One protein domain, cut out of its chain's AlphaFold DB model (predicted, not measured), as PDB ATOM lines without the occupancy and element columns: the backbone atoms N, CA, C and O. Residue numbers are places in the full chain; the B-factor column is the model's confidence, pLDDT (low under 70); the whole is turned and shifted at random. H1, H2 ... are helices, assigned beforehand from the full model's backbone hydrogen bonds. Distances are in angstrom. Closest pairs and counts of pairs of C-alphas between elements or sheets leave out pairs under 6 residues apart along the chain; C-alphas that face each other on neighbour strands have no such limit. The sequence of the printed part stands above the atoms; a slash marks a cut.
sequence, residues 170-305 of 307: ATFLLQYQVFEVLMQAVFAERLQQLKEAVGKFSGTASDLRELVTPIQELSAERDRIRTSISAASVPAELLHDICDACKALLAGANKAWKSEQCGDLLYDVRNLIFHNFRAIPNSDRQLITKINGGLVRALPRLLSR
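Overview. This is residues 170 to 305 of the 307 residues of an uncharacterized protein of Caballeronia glathei (UniProt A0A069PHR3). Long H1 and H2 form a hairpin, residues 202 to 207 sticking out; the first part of H1 packs on a body of H3 to H6. With 136 residues and six named helices, the printed part is all helix and only just loose, close to compact: radius of gyration of the C-alphas 17.5 A, spans 60 by 30 by 24 A.

Along the chain. H1, residues 170 to 199, runs 43.3 A from C-alpha 170 (-66.237, 92.014, 21.265). H2 is 205 to 218, H3 221 to 230, H4 236 to 252, H5 262 to 279 and H6 286 to 303, ending at (-65.870, 71.544, 21.711).

Arrangement. In the hairpin, H1 touches H2 with residues 187 to 198 alone, at a shallow tilt of 10 degrees; closest C-alphas Leu 194 and Leu 211, 7.4 A. H4 touches H6, closest C-alphas Ile 242 and Ile 291, 5.4 A. Every O i to N i+4 pair of H3 and H4 is within hydrogen-bond range.

Size, cuts and confidence. The printed part has no cut and no long link; pLDDT is under 70 at residues 213 to 221, 231 and 305.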
ATOM      1  N   ALA A 170     -64.971  92.710  21.052       94.06
ATOM      2  CA  ALA A 170     -66.237  92.014  21.265       94.06
ATOM      3  C   ALA A 170     -66.120  90.559  20.801       94.06
ATOM      4  O   ALA A 170     -66.450  89.648  21.552       94.06
ATOM      5  N   THR A 171     -65.526  90.348  19.623       95.31
ATOM      6  CA  THR A 171     -65.210  89.022  19.080       95.31
ATOM      7  C   THR A 171     -64.403  88.178  20.066       95.31
ATOM      8  O   THR A 171     -64.780  87.039  20.342       95.31
ATOM      9  N   PHE A 172     -63.329  88.737  20.633       95.88
ATOM     10  CA  PHE A 172     -62.510  88.036  21.620       95.88
ATOM     11  C   PHE A 172     -63.333  87.650  22.852       95.88
ATOM     12  O   PHE A 172     -63.284  86.506  23.293       95.88
ATOM     13  N   LEU A 173     -64.108  88.588  23.408       95.56
ATOM     14  CA  LEU A 173     -64.907  88.343  24.610       95.56
ATOM     15  C   LEU A 173     -65.996  87.291  24.368       95.56
ATOM     16  O   LEU A 173     -66.198  86.430  25.218       95.56
ATOM     17  N   LEU A 174     -66.647  87.321  23.204       96.12
ATOM     18  CA  LEU A 174     -67.622  86.317  22.778       96.12
ATOM     19  C   LEU A 174     -66.969  84.934  22.641       96.12
ATOM     20  O   LEU A 174     -67.442  83.954  23.202       96.12
ATOM     21  N   GLN A 175     -65.820  84.837  21.979       95.56
ATOM     22  CA  GLN A 175     -65.082  83.574  21.913       95.56
ATOM     23  C   GLN A 175     -64.624  83.103  23.299       95.56
ATOM     24  O   GLN A 175     -64.638  81.904  23.577       95.56
ATOM     25  N   TYR A 176     -64.272  84.029  24.196       94.50
ATOM     26  CA  TYR A 176     -63.847  83.701  25.552       94.50
ATOM     27  C   TYR A 176     -64.960  83.057  26.388       94.50
ATOM     28  O   TYR A 176     -64.686  82.166  27.190       94.50
ATOM     29  N   GLN A 177     -66.225  83.427  26.162       93.94
ATOM     30  CA  GLN A 177     -67.367  82.774  26.817       93.94
ATOM     31  C   GLN A 177     -67.427  81.267  26.527       93.94
ATOM     32  O   GLN A 177     -67.915  80.507  27.359       93.94
ATOM     33  N   VAL A 178     -66.865  80.798  25.405       92.62
ATOM     34  CA  VAL A 178     -66.733  79.355  25.151       92.62
ATOM     35  C   VAL A 178     -65.842  78.692  26.199       92.62
ATOM     36  O   VAL A 178     -66.207  77.646  26.729       92.62
ATOM     37  N   PHE A 179     -64.716  79.313  26.566       88.88
ATOM     38  CA  PHE A 179     -63.897  78.818  27.673       88.88
ATOM     39  C   PHE A 179     -64.658  78.865  28.997       88.88
ATOM     40  O   PHE A 179     -64.546  77.921  29.769       88.88
ATOM     41  N   GLU A 180     -65.466  79.897  29.260       88.62
ATOM     42  CA  GLU A 180     -66.274  79.966  30.487       88.62
ATOM     43  C   GLU A 180     -67.257  78.791  30.605       88.62
ATOM     44  O   GLU A 180     -67.305  78.142  31.654       88.62
ATOM     45  N   VAL A 181     -67.950  78.432  29.520       88.75
ATOM     46  CA  VAL A 181     -68.820  77.242  29.481       88.75
ATOM     47  C   VAL A 181     -68.014  75.953  29.677       88.75
ATOM     48  O   VAL A 181     -68.378  75.108  30.498       88.75
ATOM     49  N   LEU A 182     -66.877  75.802  28.987       84.94
ATOM     50  CA  LEU A 182     -66.009  74.626  29.136       84.94
ATOM     51  C   LEU A 182     -65.484  74.479  30.573       84.94
ATOM     52  O   LEU A 182     -65.459  73.375  31.118       84.94
ATOM     53  N   MET A 183     -65.112  75.585  31.217       82.94
ATOM     54  CA  MET A 183     -64.672  75.602  32.610       82.94
ATOM     55  C   MET A 183     -65.787  75.203  33.576       82.94
ATOM     56  O   MET A 183     -65.518  74.519  34.567       82.94
ATOM     57  N   GLN A 184     -67.026  75.628  33.320       83.31
ATOM     58  CA  GLN A 184     -68.185  75.206  34.109       83.31
ATOM     59  C   GLN A 184     -68.439  73.705  33.955       83.31
ATOM     60  O   GLN A 184     -68.660  73.026  34.958       83.31
ATOM     61  N   ALA A 185     -68.321  73.169  32.738       81.44
ATOM     62  CA  ALA A 185     -68.468  71.739  32.480       81.44
ATOM     63  C   ALA A 185     -67.386  70.904  33.189       81.44
ATOM     64  O   ALA A 185     -67.710  69.936  33.877       81.44
ATOM     65  N   VAL A 186     -66.112  71.313  33.098       79.62
ATOM     66  CA  VAL A 186     -65.005  70.660  33.825       79.62
ATOM     67  C   VAL A 186     -65.245  70.711  35.334       79.62
ATOM     68  O   VAL A 186     -65.066  69.707  36.022       79.62
ATOM     69  N   PHE A 187     -65.686  71.854  35.861       80.94
ATOM     70  CA  PHE A 187     -65.994  71.987  37.284       80.94
ATOM     71  C   PHE A 187     -67.143  71.066  37.717       80.94
ATOM     72  O   PHE A 187     -67.032  70.395  38.744       80.94
ATOM     73  N   ALA A 188     -68.220  70.986  36.930       82.62
ATOM     74  CA  ALA A 188     -69.363  70.123  37.212       82.62
ATOM     75  C   ALA A 188     -68.972  68.636  37.236       82.62
ATOM     76  O   ALA A 188     -69.370  67.914  38.150       82.62
ATOM     77  N   GLU A 189     -68.141  68.192  36.288       80.06
ATOM     78  CA  GLU A 189     -67.633  66.818  36.241       80.06
ATOM     79  C   GLU A 189     -66.781  66.484  37.473       80.06
ATOM     80  O   GLU A 189     -66.990  65.461  38.125       80.06
ATOM     81  N   ARG A 190     -65.862  67.378  37.852       76.44
ATOM     82  CA  ARG A 190     -65.023  67.202  39.049       76.44
ATOM     83  C   ARG A 190     -65.850  67.201  40.333       76.44
ATOM     84  O   ARG A 190     -65.596  66.397  41.229       76.44
ATOM     85  N   LEU A 191     -66.868  68.055  40.417       81.69
ATOM     86  CA  LEU A 191     -67.791  68.077  41.548       81.69
ATOM     87  C   LEU A 191     -68.594  66.773  41.644       81.69
ATOM     88  O   LEU A 191     -68.834  66.282  42.746       81.69
ATOM     89  N   GLN A 192     -68.992  66.195  40.510       83.31
ATOM     90  CA  GLN A 192     -69.668  64.900  40.477       83.31
ATOM     91  C   GLN A 192     -68.738  63.766  40.937       83.31
ATOM     92  O   GLN A 192     -69.128  62.982  41.803       83.31
ATOM     93  N   GLN A 193     -67.487  63.745  40.463       82.31
ATOM     94  CA  GLN A 193     -66.458  62.801  40.927       82.31
ATOM     95  C   GLN A 193     -66.249  62.893  42.447       82.31
ATOM     96  O   GLN A 193     -66.159  61.866  43.122       82.31
ATOM     97  N   LEU A 194     -66.251  64.107  43.014       81.44
ATOM     98  CA  LEU A 194     -66.189  64.288  44.465       81.44
ATOM     99  C   LEU A 194     -67.403  63.704  45.171       81.44
ATOM    100  O   LEU A 194     -67.240  62.999  46.161       81.44
ATOM    101  N   LYS A 195     -68.617  64.023  44.707       82.31
ATOM    102  CA  LYS A 195     -69.850  63.523  45.331       82.31
ATOM    103  C   LYS A 195     -69.838  62.001  45.400       82.31
ATOM    104  O   LYS A 195     -70.222  61.435  46.418       82.31
ATOM    105  N   GLU A 196     -69.355  61.350  44.349       84.69
ATOM    106  CA  GLU A 196     -69.199  59.898  44.307       84.69
ATOM    107  C   GLU A 196     -68.112  59.395  45.260       84.69
ATOM    108  O   GLU A 196     -68.337  58.410  45.961       84.69
ATOM    109  N   ALA A 197     -66.962  60.071  45.323       81.00
ATOM    110  CA  ALA A 197     -65.880  59.720  46.241       81.00
ATOM    111  C   ALA A 197     -66.301  59.875  47.713       81.00
ATOM    112  O   ALA A 197     -66.076  58.971  48.513       81.00
ATOM    113  N   VAL A 198     -66.984  60.973  48.055       82.25
ATOM    114  CA  VAL A 198     -67.545  61.238  49.391       82.25
ATOM    115  C   VAL A 198     -68.672  60.260  49.717       82.25
ATOM    116  O   VAL A 198     -68.729  59.742  50.827       82.25
ATOM    117  N   GLY A 199     -69.549  59.949  48.760       79.94
ATOM    118  CA  GLY A 199     -70.623  58.972  48.957       79.94
ATOM    119  C   GLY A 199     -70.115  57.551  49.228       79.94
ATOM    120  O   GLY A 199     -70.810  56.763  49.865       79.94
ATOM    121  N   LYS A 200     -68.898  57.231  48.776       78.69
ATOM    122  CA  LYS A 200     -68.210  55.950  49.006       78.69
ATOM    123  C   LYS A 200     -67.186  56.017  50.143       78.69
ATOM    124  O   LYS A 200     -66.466  55.049  50.375       78.69
ATOM    125  N   PHE A 201     -67.089  57.153  50.828       80.94
ATOM    126  CA  PHE A 201     -66.049  57.396  51.810       80.94
ATOM    127  C   PHE A 201     -66.329  56.676  53.134       80.94
ATOM    128  O   PHE A 201     -67.385  56.849  53.738       80.94
ATOM    129  N   SER A 202     -65.346  55.918  53.619       77.38
ATOM    130  CA  SER A 202     -65.386  55.236  54.921       77.38
ATOM    131  C   SER A 202     -64.132  55.493  55.774       77.38
ATOM    132  O   SER A 202     -63.831  54.705  56.668       77.38
ATOM    133  N   GLY A 203     -63.362  56.541  55.455       79.75
ATOM    134  CA  GLY A 203     -62.084  56.871  56.098       79.75
ATOM    135  C   GLY A 203     -62.197  57.876  57.252       79.75
ATOM    136  O   GLY A 203     -63.271  58.127  57.801       79.75
ATOM    137  N   THR A 204     -61.068  58.476  57.623       76.69
ATOM    138  CA  THR A 204     -60.942  59.442  58.725       76.69
ATOM    139  C   THR A 204     -61.116  60.898  58.272       76.69
ATOM    140  O   THR A 204     -61.047  61.229  57.094       76.69
ATOM    141  N   ALA A 205     -61.273  61.835  59.209       72.00
ATOM    142  CA  ALA A 205     -61.359  63.262  58.873       72.00
ATOM    143  C   ALA A 205     -60.128  63.810  58.108       72.00
ATOM    144  O   ALA A 205     -60.255  64.811  57.405       72.00
ATOM    145  N   SER A 206     -58.956  63.168  58.231       70.62
ATOM    146  CA  SER A 206     -57.752  63.511  57.457       70.62
ATOM    147  C   SER A 206     -57.912  63.128  55.985       70.62
ATOM    148  O   SER A 206     -57.704  63.963  55.109       70.62
ATOM    149  N   ASP A 207     -58.398  61.914  55.724       73.88
ATOM    150  CA  ASP A 207     -58.594  61.382  54.369       73.88
ATOM    151  C   ASP A 207     -59.709  62.139  53.624       73.88
ATOM    152  O   ASP A 207     -59.639  62.370  52.418       73.88
ATOM    153  N   LEU A 208     -60.726  62.615  54.354       73.38
ATOM    154  CA  LEU A 208     -61.750  63.503  53.796       73.38
ATOM    155  C   LEU A 208     -61.164  64.863  53.385       73.38
ATOM    156  O   LEU A 208     -61.602  65.459  52.403       73.38
ATOM    157  N   ARG A 209     -60.173  65.370  54.126       70.88
ATOM    158  CA  ARG A 209     -59.506  66.638  53.806       70.88
ATOM    159  C   ARG A 209     -58.695  66.510  52.523       70.88
ATOM    160  O   ARG A 209     -58.820  67.369  51.658       70.88
ATOM    161  N   GLU A 210     -57.965  65.409  52.368       73.44
ATOM    162  CA  GLU A 210     -57.231  65.081  51.139       73.44
ATOM    163  C   GLU A 210     -58.153  64.929  49.921       73.44
ATOM    164  O   GLU A 210     -57.774  65.314  48.818       73.44
ATOM    165  N   LEU A 211     -59.391  64.459  50.107       71.44
ATOM    166  CA  LEU A 211     -60.406  64.417  49.046       71.44
ATOM    167  C   LEU A 211     -60.933  65.804  48.641       71.44
ATOM    168  O   LEU A 211     -61.305  66.008  47.486       71.44
ATOM    169  N   VAL A 212     -60.988  66.758  49.574       70.25
ATOM    170  CA  VAL A 212     -61.579  68.092  49.353       70.25
ATOM    171  C   VAL A 212     -60.549  69.117  48.858       70.25
ATOM    172  O   VAL A 212     -60.903  70.001  48.073       70.25
ATOM    173  N   THR A 213     -59.279  69.005  49.260       69.69
ATOM    174  CA  THR A 213     -58.200  69.934  48.868       69.69
ATOM    175  C   THR A 213     -58.036  70.104  47.346       69.69
ATOM    176  O   THR A 213     -58.001  71.254  46.898       69.69
ATOM    177  N   PRO A 214     -58.061  69.041  46.512       64.88
ATOM    178  CA  PRO A 214     -57.935  69.170  45.058       64.88
ATOM    179  C   PRO A 214     -59.013  70.057  44.415       64.88
ATOM    180  O   PRO A 214     -58.796  70.634  43.356       64.88
ATOM    181  N   ILE A 215     -60.181  70.209  45.045       63.75
ATOM    182  CA  ILE A 215     -61.294  71.020  44.516       63.75
ATOM    183  C   ILE A 215     -61.142  72.495  44.853       63.75
ATOM    184  O   ILE A 215     -61.566  73.357  44.078       63.75
ATOM    185  N   GLN A 216     -60.512  72.798  45.987       63.31
ATOM    186  CA  GLN A 216     -60.134  74.168  46.318       63.31
ATOM    187  C   GLN A 216     -59.075  74.682  45.334       63.31
ATOM    188  O   GLN A 216     -59.146  75.835  44.916       63.31
ATOM    189  N   GLU A 217     -58.171  73.810  44.885       60.41
ATOM    190  CA  GLU A 217     -57.166  74.118  43.862       60.41
ATOM    191  C   GLU A 217     -57.786  74.191  42.450       60.41
ATOM    192  O   GLU A 217     -57.587  75.176  41.743       60.41
ATOM    193  N   LEU A 218     -58.676  73.258  42.078       54.75
ATOM    194  CA  LEU A 218     -59.429  73.276  40.806       54.75
ATOM    195  C   LEU A 218     -60.466  74.411  40.686       54.75
ATOM    196  O   LEU A 218     -61.014  74.643  39.604       54.75
ATOM    197  N   SER A 219     -60.754  75.134  41.771       55.38
ATOM    198  CA  SER A 219     -61.582  76.345  41.717       55.38
ATOM    199  C   SER A 219     -60.858  77.502  41.014       55.38
ATOM    200  O   SER A 219     -61.518  78.412  40.495       55.38
ATOM    201  N   ALA A 220     -59.521  77.451  40.918       67.00
ATOM    202  CA  ALA A 220     -58.739  78.420  40.164       67.00
ATOM    203  C   ALA A 220     -59.085  78.333  38.668       67.00
ATOM    204  O   ALA A 220     -58.905  77.312  38.008       67.00
ATOM    205  N   GLU A 221     -59.608  79.430  38.122       65.94
ATOM    206  CA  GLU A 221     -60.047  79.552  36.724       65.94
ATOM    207  C   GLU A 221     -58.974  79.081  35.728       65.94
ATOM    208  O   GLU A 221     -59.253  78.313  34.811       65.94
ATOM    209  N   ARG A 222     -57.715  79.440  35.995       72.00
ATOM    210  CA  ARG A 222     -56.540  79.054  35.207       72.00
ATOM    211  C   ARG A 222     -56.397  77.543  35.017       72.00
ATOM    212  O   ARG A 222     -56.193  77.088  33.893       72.00
ATOM    213  N   ASP A 223     -56.568  76.755  36.075       71.38
ATOM    214  CA  ASP A 223     -56.427  75.297  35.996       71.38
ATOM    215  C   ASP A 223     -57.566  74.648  35.212       71.38
ATOM    216  O   ASP A 223     -57.348  73.667  34.493       71.38
ATOM    217  N   ARG A 224     -58.761  75.246  35.243       71.06
ATOM    218  CA  ARG A 224     -59.889  74.793  34.423       71.06
ATOM    219  C   ARG A 224     -59.646  75.053  32.939       71.06
ATOM    220  O   ARG A 224     -59.813  74.123  32.155       71.06
ATOM    221  N   ILE A 225     -59.156  76.237  32.554       73.19
ATOM    222  CA  ILE A 225     -58.807  76.529  31.147       73.19
ATOM    223  C   ILE A 225     -57.704  75.586  30.657       73.19
ATOM    224  O   ILE A 225     -57.829  74.989  29.588       73.19
ATOM    225  N   ARG A 226     -56.634  75.414  31.444       77.19
ATOM    226  CA  ARG A 226     -55.529  74.503  31.100       77.19
ATOM    227  C   ARG A 226     -56.021  73.071  30.912       77.19
ATOM    228  O   ARG A 226     -55.622  72.421  29.949       77.19
ATOM    229  N   THR A 227     -56.906  72.598  31.791       72.69
ATOM    230  CA  THR A 227     -57.503  71.260  31.687       72.69
ATOM    231  C   THR A 227     -58.355  71.134  30.424       72.69
ATOM    232  O   THR A 227     -58.205  70.153  29.701       72.69
ATOM    233  N   SER A 228     -59.190  72.130  30.110       71.38
ATOM    234  CA  SER A 228     -59.999  72.141  28.882       71.38
ATOM    235  C   SER A 228     -59.139  72.111  27.618       71.38
ATOM    236  O   SER A 228     -59.468  71.387  26.684       71.38
ATOM    237  N   ILE A 229     -58.024  72.851  27.595       76.75
ATOM    238  CA  ILE A 229     -57.088  72.852  26.461       76.75
ATOM    239  C   ILE A 229     -56.343  71.522  26.356       76.75
ATOM    240  O   ILE A 229     -56.239  70.969  25.266       76.75
ATOM    241  N   SER A 230     -55.856  70.989  27.476       74.75
ATOM    242  CA  SER A 230     -55.076  69.743  27.499       74.75
ATOM    243  C   SER A 230     -55.916  68.517  27.137       74.75
ATOM    244  O   SER A 230     -55.390  67.558  26.584       74.75
ATOM    245  N   ALA A 231     -57.218  68.544  27.434       66.75
ATOM    246  CA  ALA A 231     -58.160  67.486  27.072       66.75
ATOM    247  C   ALA A 231     -58.560  67.506  25.585       66.75
ATOM    248  O   ALA A 231     -59.274  66.616  25.130       66.75
ATOM    249  N   ALA A 232     -58.145  68.519  24.824       72.31
ATOM    250  CA  ALA A 232     -58.492  68.656  23.420       72.31
ATOM    251  C   ALA A 232     -57.289  68.381  22.519       72.31
ATOM    252  O   ALA A 232     -56.164  68.785  22.802       72.31
ATOM    253  N   SER A 233     -57.533  67.768  21.363       75.31
ATOM    254  CA  SER A 233     -56.500  67.565  20.342       75.31
ATOM    255  C   SER A 233     -56.321  68.808  19.470       75.31
ATOM    256  O   SER A 233     -56.479  68.767  18.248       75.31
ATOM    257  N   VAL A 234     -56.024  69.943  20.107       84.19
ATOM    258  CA  VAL A 234     -55.626  71.165  19.401       84.19
ATOM    259  C   VAL A 234     -54.166  71.010  18.948       84.19
ATOM    260  O   VAL A 234     -53.322  70.655  19.773       84.19
ATOM    261  N   PRO A 235     -53.828  71.272  17.670       85.50
ATOM    262  CA  PRO A 235     -52.445  71.207  17.201       85.50
ATOM    263  C   PRO A 235     -51.511  72.115  18.012       85.50
ATOM    264  O   PRO A 235     -51.837  73.276  18.268       85.50
ATOM    265  N   ALA A 236     -50.331  71.605  18.374       86.25
ATOM    266  CA  ALA A 236     -49.357  72.345  19.182       86.25
ATOM    267  C   ALA A 236     -48.904  73.652  18.508       86.25
ATOM    268  O   ALA A 236     -48.782  74.672  19.180       86.25
ATOM    269  N   GLU A 237     -48.727  73.638  17.185       88.00
ATOM    270  CA  GLU A 237     -48.385  74.826  16.389       88.00
ATOM    271  C   GLU A 237     -49.465  75.913  16.491       88.00
ATOM    272  O   GLU A 237     -49.157  77.081  16.712       88.00
ATOM    273  N   LEU A 238     -50.744  75.526  16.425       87.69
ATOM    274  CA  LEU A 238     -51.859  76.466  16.548       87.69
ATOM    275  C   LEU A 238     -51.921  77.088  17.950       87.69
ATOM    276  O   LEU A 238     -52.160  78.288  18.085       87.69
ATOM    277  N   LEU A 239     -51.695  76.287  18.996       89.12
ATOM    278  CA  LEU A 239     -51.601  76.807  20.362       89.12
ATOM    279  C   LEU A 239     -50.407  77.753  20.511       89.12
ATOM    280  O   LEU A 239     -50.550  78.810  21.120       89.12
ATOM    281  N   HIS A 240     -49.259  77.412  19.929       90.88
ATOM    282  CA  HIS A 240     -48.069  78.255  19.957       90.88
ATOM    283  C   HIS A 240     -48.328  79.626  19.314       90.88
ATOM    284  O   HIS A 240     -48.066  80.647  19.948       90.88
ATOM    285  N   ASP A 241     -48.956  79.662  18.136       91.44
ATOM    286  CA  ASP A 241     -49.326  80.901  17.442       91.44
ATOM    287  C   ASP A 241     -50.240  81.814  18.274       91.44
ATOM    288  O   ASP A 241     -50.068  83.041  18.283       91.44
ATOM    289  N   ILE A 242     -51.229  81.225  18.959       93.69
ATOM    290  CA  ILE A 242     -52.148  81.952  19.848       93.69
ATOM    291  C   ILE A 242     -51.372  82.508  21.043       93.69
ATOM    292  O   ILE A 242     -51.453  83.701  21.334       93.69
ATOM    293  N   CYS A 243     -50.596  81.653  21.707       94.06
ATOM    294  CA  CYS A 243     -49.783  82.006  22.863       94.06
ATOM    295  C   CYS A 243     -48.815  83.158  22.550       94.06
ATOM    296  O   CYS A 243     -48.719  84.106  23.329       94.06
ATOM    297  N   ASP A 244     -48.128  83.115  21.411       94.75
ATOM    298  CA  ASP A 244     -47.182  84.153  21.005       94.75
ATOM    299  C   ASP A 244     -47.881  85.483  20.715       94.75
ATOM    300  O   ASP A 244     -47.393  86.545  21.110       94.75
ATOM    301  N   ALA A 245     -49.067  85.444  20.097       95.56
ATOM    302  CA  ALA A 245     -49.888  86.638  19.916       95.56
ATOM    303  C   ALA A 245     -50.349  87.228  21.263       95.56
ATOM    304  O   ALA A 245     -50.308  88.448  21.442       95.56
ATOM    305  N   CYS A 246     -50.723  86.385  22.233       96.50
ATOM    306  CA  CYS A 246     -51.060  86.821  23.590       96.50
ATOM    307  C   CYS A 246     -49.864  87.473  24.299       96.50
ATOM    308  O   CYS A 246     -50.010  88.563  24.851       96.50
ATOM    309  N   LYS A 247     -48.679  86.850  24.258       95.69
ATOM    310  CA  LYS A 247     -47.453  87.397  24.870       95.69
ATOM    311  C   LYS A 247     -47.082  88.744  24.266       95.69
ATOM    312  O   LYS A 247     -46.808  89.684  25.006       95.69
ATOM    313  N   ALA A 248     -47.126  88.861  22.938       95.25
ATOM    314  CA  ALA A 248     -46.849  90.116  22.250       95.25
ATOM    315  C   ALA A 248     -47.820  91.229  22.684       95.25
ATOM    316  O   ALA A 248     -47.387  92.340  22.985       95.25
ATOM    317  N   LEU A 249     -49.117  90.918  22.798       95.81
ATOM    318  CA  LEU A 249     -50.132  91.879  23.234       95.81
ATOM    319  C   LEU A 249     -49.926  92.315  24.696       95.81
ATOM    320  O   LEU A 249     -50.028  93.500  25.015       95.81
ATOM    321  N   LEU A 250     -49.621  91.367  25.588       95.25
ATOM    322  CA  LEU A 250     -49.345  91.641  27.002       95.25
ATOM    323  C   LEU A 250     -48.071  92.479  27.174       95.25
ATOM    324  O   LEU A 250     -48.073  93.443  27.945       95.25
ATOM    325  N   ALA A 251     -47.015  92.158  26.421       93.44
ATOM    326  CA  ALA A 251     -45.760  92.903  26.414       93.44
ATOM    327  C   ALA A 251     -45.970  94.352  25.959       93.44
ATOM    328  O   ALA A 251     -45.524  95.271  26.643       93.44
ATOM    329  N   GLY A 252     -46.719  94.561  24.871       91.56
ATOM    330  CA  GLY A 252     -47.072  95.894  24.371       91.56
ATOM    331  C   GLY A 252     -47.831  96.750  25.391       91.56
ATOM    332  O   GLY A 252     -47.629  97.959  25.481       91.56
ATOM    333  N   ALA A 253     -48.642  96.116  26.243       91.62
ATOM    334  CA  ALA A 253     -49.351  96.771  27.343       91.62
ATOM    335  C   ALA A 253     -48.537  96.885  28.651       91.62
ATOM    336  O   ALA A 253     -49.100  97.242  29.694       91.62
ATOM    337  N   ASN A 254     -47.236  96.568  28.629       90.81
ATOM    338  CA  ASN A 254     -46.351  96.512  29.800       90.81
ATOM    339  C   ASN A 254     -46.902  95.630  30.938       90.81
ATOM    340  O   ASN A 254     -46.782  95.955  32.124       90.81
ATOM    341  N   LYS A 255     -47.551  94.513  30.590       90.56
ATOM    342  CA  LYS A 255     -48.043  93.518  31.547       90.56
ATOM    343  C   LYS A 255     -47.116  92.311  31.561       90.56
ATOM    344  O   LYS A 255     -46.957  91.630  30.557       90.56
ATOM    345  N   ALA A 256     -46.550  92.022  32.729       87.25
ATOM    346  CA  ALA A 256     -45.855  90.764  32.957       87.25
ATOM    347  C   ALA A 256     -46.866  89.612  33.058       87.25
ATOM    348  O   ALA A 256     -47.893  89.745  33.728       87.25
ATOM    349  N   TRP A 257     -46.545  88.476  32.445       87.69
ATOM    350  CA  TRP A 257     -47.250  87.210  32.637       87.69
ATOM    351  C   TRP A 257     -46.400  86.267  33.486       87.69
ATOM    352  O   TRP A 257     -45.174  86.354  33.522       87.69
ATOM    353  N   LYS A 258     -47.070  85.380  34.224       78.50
ATOM    354  CA  LYS A 258     -46.415  84.464  35.177       78.50
ATOM    355  C   LYS A 258     -46.220  83.050  34.627       78.50
ATOM    356  O   LYS A 258     -45.632  82.222  35.310       78.50
ATOM    357  N   SER A 259     -46.781  82.754  33.458       84.94
ATOM    358  CA  SER A 259     -46.833  81.407  32.896       84.94
ATOM    359  C   SER A 259     -46.779  81.450  31.377       84.94
ATOM    360  O   SER A 259     -47.343  82.345  30.756       84.94
ATOM    361  N   GLU A 260     -46.131  80.445  30.799       85.31
ATOM    362  CA  GLU A 260     -46.019  80.241  29.354       85.31
ATOM    363  C   GLU A 260     -47.186  79.412  28.786       85.31
ATOM    364  O   GLU A 260     -47.274  79.202  27.577       85.31
ATOM    365  N   GLN A 261     -48.086  78.924  29.644       84.75
ATOM    366  CA  GLN A 261     -49.213  78.090  29.232       84.75
ATOM    367  C   GLN A 261     -50.329  78.923  28.593       84.75
ATOM    368  O   GLN A 261     -50.755  79.941  29.141       84.75
ATOM    369  N   CYS A 262     -50.876  78.444  27.469       86.50
ATOM    370  CA  CYS A 262     -51.876  79.195  26.700       86.50
ATOM    371  C   CYS A 262     -53.130  79.558  27.488       86.50
ATOM    372  O   CYS A 262     -53.648  80.660  27.326       86.50
ATOM    373  N   GLY A 263     -53.601  78.664  28.362       85.44
ATOM    374  CA  GLY A 263     -54.782  78.942  29.178       85.44
ATOM    375  C   GLY A 263     -54.606  80.161  30.084       85.44
ATOM    376  O   GLY A 263     -55.512  80.983  30.195       85.44
ATOM    377  N   ASP A 264     -53.415  80.337  30.660       88.31
ATOM    378  CA  ASP A 264     -53.126  81.498  31.506       88.31
ATOM    379  C   ASP A 264     -52.958  82.772  30.696       88.31
ATOM    380  O   ASP A 264     -53.413  83.831  31.116       88.31
ATOM    381  N   LEU A 265     -52.303  82.668  29.539       92.88
ATOM    382  CA  LEU A 265     -52.086  83.802  28.649       92.88
ATOM    383  C   LEU A 265     -53.416  84.342  28.113       92.88
ATOM    384  O   LEU A 265     -53.617  85.555  28.099       92.88
ATOM    385  N   LEU A 266     -54.353  83.462  27.743       92.62
ATOM    386  CA  LEU A 266     -55.707  83.845  27.333       92.62
ATOM    387  C   LEU A 266     -56.477  84.525  28.471       92.62
ATOM    388  O   LEU A 266     -57.115  85.554  28.248       92.62
ATOM    389  N   TYR A 267     -56.375  83.996  29.692       91.75
ATOM    390  CA  TYR A 267     -56.956  84.613  30.887       91.75
ATOM    391  C   TYR A 267     -56.368  86.008  31.162       91.75
ATOM    392  O   TYR A 267     -57.097  86.971  31.417       91.75
ATOM    393  N   ASP A 268     -55.046  86.149  31.061       92.81
ATOM    394  CA  ASP A 268     -54.354  87.419  31.285       92.81
ATOM    395  C   ASP A 268     -54.711  88.454  30.207       92.81
ATOM    396  O   ASP A 268     -54.958  89.619  30.532       92.81
ATOM    397  N   VAL A 269     -54.843  88.032  28.943       95.00
ATOM    398  CA  VAL A 269     -55.354  88.879  27.854       95.00
ATOM    399  C   VAL A 269     -56.798  89.300  28.114       95.00
ATOM    400  O   VAL A 269     -57.113  90.483  27.979       95.00
ATOM    401  N   ARG A 270     -57.671  88.384  28.550       93.88
ATOM    402  CA  ARG A 270     -59.058  88.712  28.909       93.88
ATOM    403  C   ARG A 270     -59.118  89.769  30.001       93.88
ATOM    404  O   ARG A 270     -59.863  90.738  29.872       93.88
ATOM    405  N   ASN A 271     -58.305  89.635  31.044       92.31
ATOM    406  CA  ASN A 271     -58.238  90.627  32.116       92.31
ATOM    407  C   ASN A 271     -57.678  91.971  31.645       92.31
ATOM    408  O   ASN A 271     -58.190  93.017  32.050       92.31
ATOM    409  N   LEU A 272     -56.660  91.964  30.783       94.12
ATOM    410  CA  LEU A 272     -56.130  93.180  30.169       94.12
ATOM    411  C   LEU A 272     -57.210  93.898  29.354       94.12
ATOM    412  O   LEU A 272     -57.415  95.094  29.550       94.12
ATOM    413  N   ILE A 273     -57.919  93.177  28.486       93.75
ATOM    414  CA  ILE A 273     -58.990  93.725  27.651       93.75
ATOM    415  C   ILE A 273     -60.124  94.274  28.522       93.75
ATOM    416  O   ILE A 273     -60.564  95.401  28.316       93.75
ATOM    417  N   PHE A 274     -60.572  93.521  29.525       90.50
ATOM    418  CA  PHE A 274     -61.729  93.909  30.327       90.50
ATOM    419  C   PHE A 274     -61.428  95.065  31.295       90.50
ATOM    420  O   PHE A 274     -62.230  95.986  31.433       90.50
ATOM    421  N   HIS A 275     -60.267  95.054  31.957       89.38
ATOM    422  CA  HIS A 275     -59.954  96.026  33.013       89.38
ATOM    423  C   HIS A 275     -59.038  97.170  32.571       89.38
ATOM    424  O   HIS A 275     -58.980  98.197  33.248       89.38
ATOM    425  N   ASN A 276     -58.274  97.010  31.488       89.06
ATOM    426  CA  ASN A 276     -57.212  97.954  31.147       89.06
ATOM    427  C   ASN A 276     -56.961  98.086  29.635       89.06
ATOM    428  O   ASN A 276     -55.822  98.294  29.215       89.06
ATOM    429  N   PHE A 277     -58.021  98.029  28.819       88.69
ATOM    430  CA  PHE A 277     -57.927  98.145  27.359       88.69
ATOM    431  C   PHE A 277     -57.142  99.380  26.891       88.69
ATOM    432  O   PHE A 277     -56.356  99.309  25.951       88.69
ATOM    433  N   ARG A 278     -57.297 100.514  27.589       89.19
ATOM    434  CA  ARG A 278     -56.598 101.776  27.287       89.19
ATOM    435  C   ARG A 278     -55.069 101.680  27.311       89.19
ATOM    436  O   ARG A 278     -54.413 102.571  26.788       89.19
ATOM    437  N   ALA A 279     -54.510 100.651  27.948       88.69
ATOM    438  CA  ALA A 279     -53.071 100.422  27.992       88.69
ATOM    439  C   ALA A 279     -52.535  99.695  26.753       88.69
ATOM    440  O   ALA A 279     -51.322  99.618  26.604       88.69
ATOM    441  N   ILE A 280     -53.403  99.163  25.884       90.25
ATOM    442  CA  ILE A 280     -53.000  98.504  24.640       90.25
ATOM    443  C   ILE A 280     -52.685  99.577  23.585       90.25
ATOM    444  O   ILE A 280     -53.593 100.334  23.204       90.25
ATOM    445  N   PRO A 281     -51.443  99.642  23.070       88.94
ATOM    446  CA  PRO A 281     -51.088 100.541  21.977       88.94
ATOM    447  C   PRO A 281     -51.937 100.283  20.727       88.94
ATOM    448  O   PRO A 281     -52.290  99.146  20.418       88.94
ATOM    449  N   ASN A 282     -52.241 101.332  19.959       87.44
ATOM    450  CA  ASN A 282     -53.032 101.187  18.729       87.44
ATOM    451  C   ASN A 282     -52.384 100.222  17.717       87.44
ATOM    452  O   ASN A 282     -53.108  99.478  17.060       87.44
ATOM    453  N   SER A 283     -51.047 100.200  17.637       87.81
ATOM    454  CA  SER A 283     -50.267  99.286  16.786       87.81
ATOM    455  C   SER A 283     -50.484  97.808  17.111       87.81
ATOM    456  O   SER A 283     -50.342  96.953  16.238       87.81
ATOM    457  N   ASP A 284     -50.857  97.511  18.354       89.69
ATOM    458  CA  ASP A 284     -50.890  96.152  18.888       89.69
ATOM    459  C   ASP A 284     -52.314  95.591  18.886       89.69
ATOM    460  O   ASP A 284     -52.518  94.391  19.053       89.69
ATOM    461  N   ARG A 285     -53.327  96.426  18.612       88.69
ATOM    462  CA  ARG A 285     -54.735  96.001  18.543       88.69
ATOM    463  C   ARG A 285     -54.985  94.933  17.477       88.69
ATOM    464  O   ARG A 285     -55.854  94.089  17.667       88.69
ATOM    465  N   GLN A 286     -54.198  94.916  16.401       92.06
ATOM    466  CA  GLN A 286     -54.243  93.861  15.380       92.06
ATOM    467  C   GLN A 286     -53.899  92.464  15.930       92.06
ATOM    468  O   GLN A 286     -54.332  91.455  15.373       92.06
ATOM    469  N   LEU A 287     -53.163  92.381  17.048       95.38
ATOM    470  CA  LEU A 287     -52.871  91.107  17.705       95.38
ATOM    471  C   LEU A 287     -54.142  90.468  18.271       95.38
ATOM    472  O   LEU A 287     -54.232  89.247  18.283       95.38
ATOM    473  N   ILE A 288     -55.150  91.263  18.653       95.06
ATOM    474  CA  ILE A 288     -56.458  90.741  19.080       95.06
ATOM    475  C   ILE A 288     -57.123  90.000  17.914       95.06
ATOM    476  O   ILE A 288     -57.586  88.879  18.084       95.06
ATOM    477  N   THR A 289     -57.086  90.564  16.703       93.25
ATOM    478  CA  THR A 289     -57.586  89.887  15.496       93.25
ATOM    479  C   THR A 289     -56.816  88.596  15.211       93.25
ATOM    480  O   THR A 289     -57.428  87.577  14.891       93.25
ATOM    481  N   LYS A 290     -55.484  88.592  15.390       93.56
ATOM    482  CA  LYS A 290     -54.665  87.374  15.254       93.56
ATOM    483  C   LYS A 290     -55.074  86.299  16.270       93.56
ATOM    484  O   LYS A 290     -55.207  85.137  15.890       93.56
ATOM    485  N   ILE A 291     -55.308  86.685  17.527       95.38
ATOM    486  CA  ILE A 291     -55.798  85.783  18.581       95.38
ATOM    487  C   ILE A 291     -57.166  85.218  18.188       95.38
ATOM    488  O   ILE A 291     -57.330  84.002  18.188       95.38
ATOM    489  N   ASN A 292     -58.108  86.066  17.764       94.88
ATOM    490  CA  ASN A 292     -59.450  85.640  17.356       94.88
ATOM    491  C   ASN A 292     -59.419  84.635  16.197       94.88
ATOM    492  O   ASN A 292     -60.115  83.624  16.237       94.88
ATOM    493  N   GLY A 293     -58.583  84.869  15.179       92.56
ATOM    494  CA  GLY A 293     -58.408  83.923  14.071       92.56
ATOM    495  C   GLY A 293     -57.781  82.592  14.510       92.56
ATOM    496  O   GLY A 293     -58.089  81.534  13.962       92.56
ATOM    497  N   GLY A 294     -56.917  82.605  15.528       92.88
ATOM    498  CA  GLY A 294     -56.428  81.381  16.166       92.88
ATOM    499  C   GLY A 294     -57.526  80.641  16.935       92.88
ATOM    500  O   GLY A 294     -57.694  79.435  16.763       92.88
ATOM    501  N   LEU A 295     -58.318  81.364  17.726       94.12
ATOM    502  CA  LEU A 295     -59.411  80.803  18.518       94.12
ATOM    503  C   LEU A 295     -60.507  80.183  17.647       94.12
ATOM    504  O   LEU A 295     -60.936  79.074  17.944       94.12
ATOM    505  N   VAL A 296     -60.891  80.807  16.530       92.62
ATOM    506  CA  VAL A 296     -61.837  80.211  15.564       92.62
ATOM    507  C   VAL A 296     -61.396  78.822  15.097       92.62
ATOM    508  O   VAL A 296     -62.229  77.940  14.916       92.62
ATOM    509  N   ARG A 297     -60.087  78.592  14.955       90.00
ATOM    510  CA  ARG A 297     -59.529  77.291  14.556       90.00
ATOM    511  C   ARG A 297     -59.427  76.306  15.722       90.00
ATOM    512  O   ARG A 297     -59.599  75.104  15.527       90.00
ATOM    513  N   ALA A 298     -59.156  76.798  16.930       91.31
ATOM    514  CA  ALA A 298     -58.953  75.966  18.115       91.31
ATOM    515  C   ALA A 298     -60.269  75.531  18.787       91.31
ATOM    516  O   ALA A 298     -60.396  74.380  19.205       91.31
ATOM    517  N   LEU A 299     -61.258  76.424  18.877       92.38
ATOM    518  CA  LEU A 299     -62.508  76.198  19.612       92.38
ATOM    519  C   LEU A 299     -63.314  74.983  19.126       92.38
ATOM    520  O   LEU A 299     -63.777  74.234  19.984       92.38
ATOM    521  N   PRO A 300     -63.445  74.686  17.819       91.44
ATOM    522  CA  PRO A 300     -64.157  73.484  17.380       91.44
ATOM    523  C   PRO A 300     -63.541  72.190  17.924       91.44
ATOM    524  O   PRO A 300     -64.265  71.270  18.286       91.44
ATOM    525  N   ARG A 301     -62.208  72.137  18.052       89.06
ATOM    526  CA  ARG A 301     -61.485  70.987  18.628       89.06
ATOM    527  C   ARG A 301     -61.666  70.887  20.141       89.06
ATOM    528  O   ARG A 301     -61.699  69.789  20.683       89.06
ATOM    529  N   LEU A 302     -61.792  72.026  20.821       88.75
ATOM    530  CA  LEU A 302     -62.109  72.077  22.251       88.75
ATOM    531  C   LEU A 302     -63.538  71.588  22.522       88.75
ATOM    532  O   LEU A 302     -63.786  70.879  23.493       88.75
ATOM    533  N   LEU A 303     -64.466  71.932  21.629       90.44
ATOM    534  CA  LEU A 303     -65.870  71.544  21.711       90.44
ATOM    535  C   LEU A 303     -66.123  70.084  21.316       90.44
ATOM    536  O   LEU A 303     -67.159  69.536  21.684       90.44
ATOM    537  N   SER A 304     -65.206  69.441  20.594       86.25
ATOM    538  CA  SER A 304     -65.397  68.072  20.117       86.25
ATOM    539  C   SER A 304     -65.009  66.978  21.113       86.25
ATOM    540  O   SER A 304     -65.155  65.822  20.746       86.25
ATOM    541  N   ARG A 305     -64.477  67.333  22.307       67.50
ATOM    542  CA  ARG A 305     -63.904  66.451  23.358       67.50
ATOM    543  C   ARG A 305     -63.615  65.022  22.854       67.50
ATOM    544  O   ARG A 305     -64.487  64.156  22.853       67.50
TER     545      ARG A 305